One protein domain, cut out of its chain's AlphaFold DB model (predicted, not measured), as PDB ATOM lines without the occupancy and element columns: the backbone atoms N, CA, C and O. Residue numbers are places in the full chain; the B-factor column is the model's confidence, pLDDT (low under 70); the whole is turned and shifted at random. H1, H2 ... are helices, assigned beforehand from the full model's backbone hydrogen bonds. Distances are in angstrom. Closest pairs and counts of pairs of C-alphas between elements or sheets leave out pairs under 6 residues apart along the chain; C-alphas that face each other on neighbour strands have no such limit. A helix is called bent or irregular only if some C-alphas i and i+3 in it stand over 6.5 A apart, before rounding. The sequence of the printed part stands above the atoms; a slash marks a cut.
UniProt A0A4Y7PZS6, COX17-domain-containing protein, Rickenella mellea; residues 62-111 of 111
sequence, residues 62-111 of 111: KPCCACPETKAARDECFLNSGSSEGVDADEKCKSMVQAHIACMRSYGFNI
ATOM      1  N   LYS A  62     -29.059 -12.439   7.780       83.88
ATOM      2  CA  LYS A  62     -28.639 -11.928   9.088       83.88
ATOM      3  C   LYS A  62     -28.006 -13.071   9.903       83.88
ATOM      4  O   LYS A  62     -28.429 -14.218   9.747       83.88
ATOM      5  N   PRO A  63     -27.066 -12.783  10.820       84.56
ATOM      6  CA  PRO A  63     -26.367 -13.806  11.607       84.56
ATOM      7  C   PRO A  63     -27.316 -14.734  12.386       84.56
ATOM      8  O   PRO A  63     -27.142 -15.949  12.387       84.56
ATOM      9  N   CYS A  64     -28.403 -14.193  12.943       83.62
ATOM     10  CA  CYS A  64     -29.426 -14.978  13.639       83.62
ATOM     11  C   CYS A  64     -30.235 -15.925  12.726       83.62
ATOM     12  O   CYS A  64     -30.878 -16.844  13.227       83.62
ATOM     13  N   CYS A  65     -30.220 -15.712  11.408       87.38
ATOM     14  CA  CYS A  65     -30.966 -16.502  10.425       87.38
ATOM     15  C   CYS A  65     -30.112 -17.578   9.742       87.38
ATOM     16  O   CYS A  65     -30.668 -18.486   9.134       87.38
ATOM     17  N   ALA A  66     -28.784 -17.493   9.834       88.62
ATOM     18  CA  ALA A  66     -27.884 -18.437   9.173       88.62
ATOM     19  C   ALA A  66     -27.922 -19.845   9.793       88.62
ATOM     20  O   ALA A  66     -27.601 -20.830   9.132       88.62
ATOM     21  N   CYS A  67     -28.328 -19.942  11.063       92.75
ATOM     22  CA  CYS A  67     -28.231 -21.164  11.854       92.75
ATOM     23  C   CYS A  67     -29.515 -21.408  12.670       92.75
ATOM     24  O   CYS A  67     -29.523 -21.160  13.880       92.75
ATOM     25  N   PRO A  68     -30.618 -21.859  12.037       91.25
ATOM     26  CA  PRO A  68     -31.903 -22.048  12.715       91.25
ATOM     27  C   PRO A  68     -31.859 -23.158  13.772       91.25
ATOM     28  O   PRO A  68     -32.472 -23.014  14.826       91.25
ATOM     29  N   GLU A  69     -31.095 -24.224  13.523       91.44
ATOM     30  CA  GLU A  69     -30.984 -25.371  14.428       91.44
ATOM     31  C   GLU A  69     -30.296 -24.984  15.750       91.44
ATOM     32  O   GLU A  69     -30.872 -25.121  16.828       91.44
ATOM     33  N   THR A  70     -29.103 -24.385  15.673       93.88
ATOM     34  CA  THR A  70     -28.357 -23.954  16.868       93.88
ATOM     35  C   THR A  70     -29.017 -22.773  17.572       93.88
ATOM     36  O   THR A  70     -28.933 -22.663  18.795       93.88
ATOM     37  N   LYS A  71     -29.727 -21.909  16.830       92.62
ATOM     38  CA  LYS A  71     -30.561 -20.857  17.422       92.62
ATOM     39  C   LYS A  71     -31.665 -21.464  18.282       92.62
ATOM     40  O   LYS A  71     -31.847 -20.993  19.399       92.62
ATOM     41  N   ALA A  72     -32.401 -22.450  17.765       93.00
ATOM     42  CA  ALA A  72     -33.516 -23.070  18.476       93.00
ATOM     43  C   ALA A  72     -33.046 -23.754  19.764       93.00
ATOM     44  O   ALA A  72     -33.597 -23.474  20.821       93.00
ATOM     45  N   ALA A  73     -31.970 -24.544  19.693       93.19
ATOM     46  CA  ALA A  73     -31.391 -25.203  20.864       93.19
ATOM     47  C   ALA A  73     -30.962 -24.187  21.940       93.19
ATOM     48  O   ALA A  73     -31.316 -24.313  23.111       93.19
ATOM     49  N   ARG A  74     -30.259 -23.120  21.535       93.69
ATOM     50  CA  ARG A  74     -29.868 -22.034  22.442       93.69
ATOM     51  C   ARG A  74     -31.090 -21.384  23.097       93.69
ATOM     52  O   ARG A  74     -31.086 -21.177  24.305       93.69
ATOM     53  N   ASP A  75     -32.103 -21.032  22.309       92.38
ATOM     54  CA  ASP A  75     -33.331 -20.395  22.803       92.38
ATOM     55  C   ASP A  75     -34.062 -21.282  23.816       92.38
ATOM     56  O   ASP A  75     -34.393 -20.826  24.906       92.38
ATOM     57  N   GLU A  76     -34.222 -22.567  23.495       92.75
ATOM     58  CA  GLU A  76     -34.817 -23.564  24.385       92.75
ATOM     59  C   GLU A  76     -34.040 -23.668  25.705       92.75
ATOM     60  O   GLU A  76     -34.637 -23.660  26.782       92.75
ATOM     61  N   CYS A  77     -32.706 -23.681  25.642       92.69
ATOM     62  CA  CYS A  77     -31.870 -23.700  26.835       92.69
ATOM     63  C   CYS A  77     -32.128 -22.484  27.738       92.69
ATOM     64  O   CYS A  77     -32.300 -22.649  28.947       92.69
ATOM     65  N   PHE A  78     -32.212 -21.273  27.174       89.44
ATOM     66  CA  PHE A  78     -32.495 -20.063  27.953       89.44
ATOM     67  C   PHE A  78     -33.920 -20.045  28.524       89.44
ATOM     68  O   PHE A  78     -34.101 -19.653  29.678       89.44
ATOM     69  N   LEU A  79     -34.919 -20.510  27.765       89.69
ATOM     70  CA  LEU A  79     -36.310 -20.614  28.227       89.69
ATOM     71  C   LEU A  79     -36.455 -21.603  29.392       89.69
ATOM     72  O   LEU A  79     -37.137 -21.312  30.375       89.69
ATOM     73  N   ASN A  80     -35.761 -22.738  29.315       86.75
ATOM     74  CA  ASN A  80     -35.774 -23.757  30.362       86.75
ATOM     75  C   ASN A  80     -34.956 -23.334  31.594       86.75
ATOM     76  O   ASN A  80     -35.334 -23.645  32.722       86.75
ATOM     77  N   SER A  81     -33.860 -22.596  31.397       81.75
ATOM     78  CA  SER A  81     -32.965 -22.176  32.486       81.75
ATOM     79  C   SER A  81     -33.490 -20.969  33.272       81.75
ATOM     80  O   SER A  81     -33.218 -20.857  34.463       81.75
ATOM     81  N   GLY A  82     -34.285 -20.085  32.655       68.06
ATOM     82  CA  GLY A  82     -34.836 -18.889  33.312       68.06
ATOM     83  C   GLY A  82     -35.854 -19.160  34.431       68.06
ATOM     84  O   GLY A  82     -36.187 -18.248  35.184       68.06
ATOM     85  N   SER A  83     -36.332 -20.401  34.565       62.69
ATOM     86  CA  SER A  83     -37.344 -20.794  35.561       62.69
ATOM     87  C   SER A  83     -36.756 -21.410  36.840       62.69
ATOM     88  O   SER A  83     -37.499 -21.665  37.786       62.69
ATOM     89  N   SER A  84     -35.440 -21.649  36.891       54.81
ATOM     90  CA  SER A  84     -34.749 -22.304  38.009       54.81
ATOM     91  C   SER A  84     -33.714 -21.352  38.614       54.81
ATOM     92  O   SER A  84     -32.593 -21.273  38.136       54.81
ATOM     93  N   GLU A  85     -34.102 -20.613  39.654       53.09
ATOM     94  CA  GLU A  85     -33.192 -19.933  40.593       53.09
ATOM     95  C   GLU A  85     -32.074 -19.056  39.979       53.09
ATOM     96  O   GLU A  85     -30.896 -19.279  40.209       53.09
ATOM     97  N   GLY A  86     -32.456 -17.998  39.255       59.72
ATOM     98  CA  GLY A  86     -31.857 -16.650  39.319       59.72
ATOM     99  C   GLY A  86     -30.384 -16.389  38.954       59.72
ATOM    100  O   GLY A  86     -30.051 -15.224  38.742       59.72
ATOM    101  N   VAL A  87     -29.497 -17.376  38.858       62.28
ATOM    102  CA  VAL A  87     -28.065 -17.178  38.588       62.28
ATOM    103  C   VAL A  87     -27.572 -18.363  37.736       62.28
ATOM    104  O   VAL A  87     -27.856 -19.508  38.056       62.28
ATOM    105  N   ASP A  88     -26.879 -18.080  36.623       70.56
ATOM    106  CA  ASP A  88     -26.138 -19.029  35.750       70.56
ATOM    107  C   ASP A  88     -26.806 -19.633  34.487       70.56
ATOM    108  O   ASP A  88     -26.279 -20.597  33.926       70.56
ATOM    109  N   ALA A  89     -27.884 -19.064  33.930       80.19
ATOM    110  CA  ALA A  89     -28.373 -19.505  32.605       80.19
ATOM    111  C   ALA A  89     -27.304 -19.358  31.493       80.19
ATOM    112  O   ALA A  89     -27.238 -20.177  30.578       80.19
ATOM    113  N   ASP A  90     -26.435 -18.348  31.602       82.25
ATOM    114  CA  ASP A  90     -25.333 -18.116  30.660       82.25
ATOM    115  C   ASP A  90     -24.314 -19.266  30.665       82.25
ATOM    116  O   ASP A  90     -24.031 -19.846  29.617       82.25
ATOM    117  N   GLU A  91     -23.843 -19.690  31.843       87.00
ATOM    118  CA  GLU A  91     -22.878 -20.791  31.957       87.00
ATOM    119  C   GLU A  91     -23.500 -22.142  31.565       87.00
ATOM    120  O   GLU A  91     -22.841 -22.964  30.925       87.00
ATOM    121  N   LYS A  92     -24.786 -22.370  31.872       86.62
ATOM    122  CA  LYS A  92     -25.507 -23.594  31.473       86.62
ATOM    123  C   LYS A  92     -25.703 -23.684  29.962       86.62
ATOM    124  O   LYS A  92     -25.541 -24.760  29.386       86.62
ATOM    125  N   CYS A  93     -25.996 -22.560  29.315       93.19
ATOM    126  CA  CYS A  93     -26.243 -22.502  27.877       93.19
ATOM    127  C   CYS A  93     -24.998 -22.165  27.050       93.19
ATOM    128  O   CYS A  93     -25.061 -22.179  25.818       93.19
ATOM    129  N   LYS A  94     -23.844 -21.940  27.687       92.12
ATOM    130  CA  LYS A  94     -22.566 -21.585  27.053       92.12
ATOM    131  C   LYS A  94     -22.181 -22.509  25.908       92.12
ATOM    132  O   LYS A  94     -21.779 -22.033  24.852       92.12
ATOM    133  N   SER A  95     -22.364 -23.819  26.077       93.06
ATOM    134  CA  SER A  95     -22.102 -24.805  25.018       93.06
ATOM    135  C   SER A  95     -22.960 -24.551  23.768       93.06
ATOM    136  O   SER A  95     -22.449 -24.505  22.648       93.06
ATOM    137  N   MET A  96     -24.255 -24.278  23.955       94.00
ATOM    138  CA  MET A  96     -25.181 -23.994  22.854       94.00
ATOM    139  C   MET A  96     -24.913 -22.633  22.204       94.00
ATOM    140  O   MET A  96     -24.992 -22.496  20.984       94.00
ATOM    141  N   VAL A  97     -24.531 -21.634  23.004       93.44
ATOM    142  CA  VAL A  97     -24.098 -20.323  22.507       93.44
ATOM    143  C   VAL A  97     -22.838 -20.460  21.647       93.44
ATOM    144  O   VAL A  97     -22.805 -19.931  20.538       93.44
ATOM    145  N   GLN A  98     -21.831 -21.218  22.095       94.38
ATOM    146  CA  GLN A  98     -20.608 -21.462  21.322       94.38
ATOM    147  C   GLN A  98     -20.888 -22.204  20.009       94.38
ATOM    148  O   GLN A  98     -20.323 -21.841  18.979       94.38
ATOM    149  N   ALA A  99     -21.799 -23.182  20.004       93.81
ATOM    150  CA  ALA A  99     -22.218 -23.866  18.778       93.81
ATOM    151  C   ALA A  99     -22.884 -22.906  17.774       93.81
ATOM    152  O   ALA A  99     -22.604 -22.950  16.573       93.81
ATOM    153  N   HIS A 100     -23.728 -21.989  18.257       94.19
ATOM    154  CA  HIS A 100     -24.343 -20.965  17.413       94.19
ATOM    155  C   HIS A 100     -23.306 -19.979  16.853       94.19
ATOM    156  O   HIS A 100     -23.324 -19.668  15.662       94.19
ATOM    157  N   ILE A 101     -22.353 -19.552  17.688       92.88
ATOM    158  CA  ILE A 101     -21.222 -18.695  17.309       92.88
ATOM    159  C   ILE A 101     -20.354 -19.354  16.234       92.88
ATOM    160  O   ILE A 101     -20.053 -18.733  15.215       92.88
ATOM    161  N   ALA A 102     -19.987 -20.620  16.426       93.44
ATOM    162  CA  ALA A 102     -19.207 -21.385  15.460       93.44
ATOM    163  C   ALA A 102     -19.926 -21.471  14.109       93.44
ATOM    164  O   ALA A 102     -19.313 -21.245  13.068       93.44
ATOM    165  N   CYS A 103     -21.240 -21.705  14.126       93.62
ATOM    166  CA  CYS A 103     -22.035 -21.725  12.908       93.62
ATOM    167  C   CYS A 103     -22.028 -20.361  12.193       93.62
ATOM    168  O   CYS A 103     -21.742 -20.305  11.000       93.62
ATOM    169  N   MET A 104     -22.231 -19.248  12.905       91.88
ATOM    170  CA  MET A 104     -22.149 -17.907  12.303       91.88
ATOM    171  C   MET A 104     -20.755 -17.610  11.719       91.88
ATOM    172  O   MET A 104     -20.642 -17.014  10.646       91.88
ATOM    173  N   ARG A 105     -19.683 -18.081  12.362       91.75
ATOM    174  CA  ARG A 105     -18.318 -17.935  11.834       91.75
ATOM    175  C   ARG A 105     -18.097 -18.708  10.533       91.75
ATOM    176  O   ARG A 105     -17.414 -18.192   9.654       91.75
ATOM    177  N   SER A 106     -18.724 -19.873  10.355       88.38
ATOM    178  CA  SER A 106     -18.676 -20.629   9.089       88.38
ATOM    179  C   SER A 106     -19.330 -19.890   7.917       88.38
ATOM    180  O   SER A 106     -18.906 -20.054   6.778       88.38
ATOM    181  N   TYR A 107     -20.319 -19.036   8.190       87.69
ATOM    182  CA  TYR A 107     -20.922 -18.134   7.200       87.69
ATOM    183  C   TYR A 107     -20.132 -16.825   7.015       87.69
ATOM    184  O   TYR A 107     -20.521 -15.961   6.227       87.69
ATOM    185  N   GLY A 108     -19.014 -16.674   7.731       86.81
ATOM    186  CA  GLY A 108     -18.116 -15.534   7.621       86.81
ATOM    187  C   GLY A 108     -18.611 -14.267   8.317       86.81
ATOM    188  O   GLY A 108     -18.209 -13.169   7.929       86.81
ATOM    189  N   PHE A 109     -19.472 -14.401   9.333       85.38
ATOM    190  CA  PHE A 109     -19.808 -13.299  10.235       85.38
ATOM    191  C   PHE A 109     -18.709 -13.123  11.297       85.38
ATOM    192  O   PHE A 109     -18.238 -14.101  11.879       85.38
ATOM    193  N   ASN A 110     -18.318 -11.874  11.571       83.12
ATOM    194  CA  ASN A 110     -17.379 -11.528  12.642       83.12
ATOM    195  C   ASN A 110     -18.182 -11.120  13.892       83.12
ATOM    196  O   ASN A 110     -18.826 -10.068  13.880       83.12
ATOM    197  N   ILE A 111     -18.218 -12.009  14.891       81.38
ATOM    198  CA  ILE A 111     -19.105 -11.980  16.069       81.38
ATOM    199  C   ILE A 111     -18.380 -12.388  17.351       81.38
ATOM    200  O   ILE A 111     -17.460 -13.255  17.286       81.38
TER     201      ILE A 111
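This is residues 62 to 111 of the 111 residues of the protein "COX17-domain-containing protein" of Rickenella mellea (UniProt A0A4Y7PZS6). A long helical hairpin makes this domain: the longest helix, H2, lies side by side with H1, the two run opposite ways, and the loop that joins them sticks out at one end with its residues 83 to 88. At the other end of the rod lie the two ends of the printed part, short stretches with no named element. The printed part has 50 residues with two named helices, H1 then H2 along the chain, and no named strand; the class is all helix. It is only just compact, close to loose, with a radius of gyration of the C-alphas of 11.6 A, and the C-alphas span 36 by 16 by 13 A.

Begin with H2, residues 89 to 106, which has a kink of 49 degrees near residue 96. It is irregular: C-alphas 92 and 95 are 7.4 A apart, and its line is a rough one. H1, residues 68 to 81, touches H2 with 20 pairs of C-alphas within 8 A. Look at Thr 70 and His 100 for their closest C-alphas, 5.0 A apart. The two centres are 9.8 A apart, and the helices form a helical hairpin, running opposite ways at a shallow tilt of 9 degrees. In H1 every O i to N i+4 pair is within hydrogen-bond range; in H2 12 of 14 are.

Find C-alpha 89 at (-28.373, -19.505, 32.605); from there H2 runs 25.5 A to C-alpha 106 at (-18.676, -20.629, 9.089). Then find C-alpha 68 at (-31.903, -22.048, 12.715), where H1 begins; it runs 19.8 A to C-alpha 81.

The two C-alphas farthest apart, those of Glu 85 and Gly 108, are 36.5 A from each other. The link from H1 to H2, 7 residues, is short, and within it residues 83 to 88 stand free. The printed part has no cut and ends at Ile 111, the chain's last residue. Its mean pLDDT is 85.7, and residues 82 to 87 are under 70.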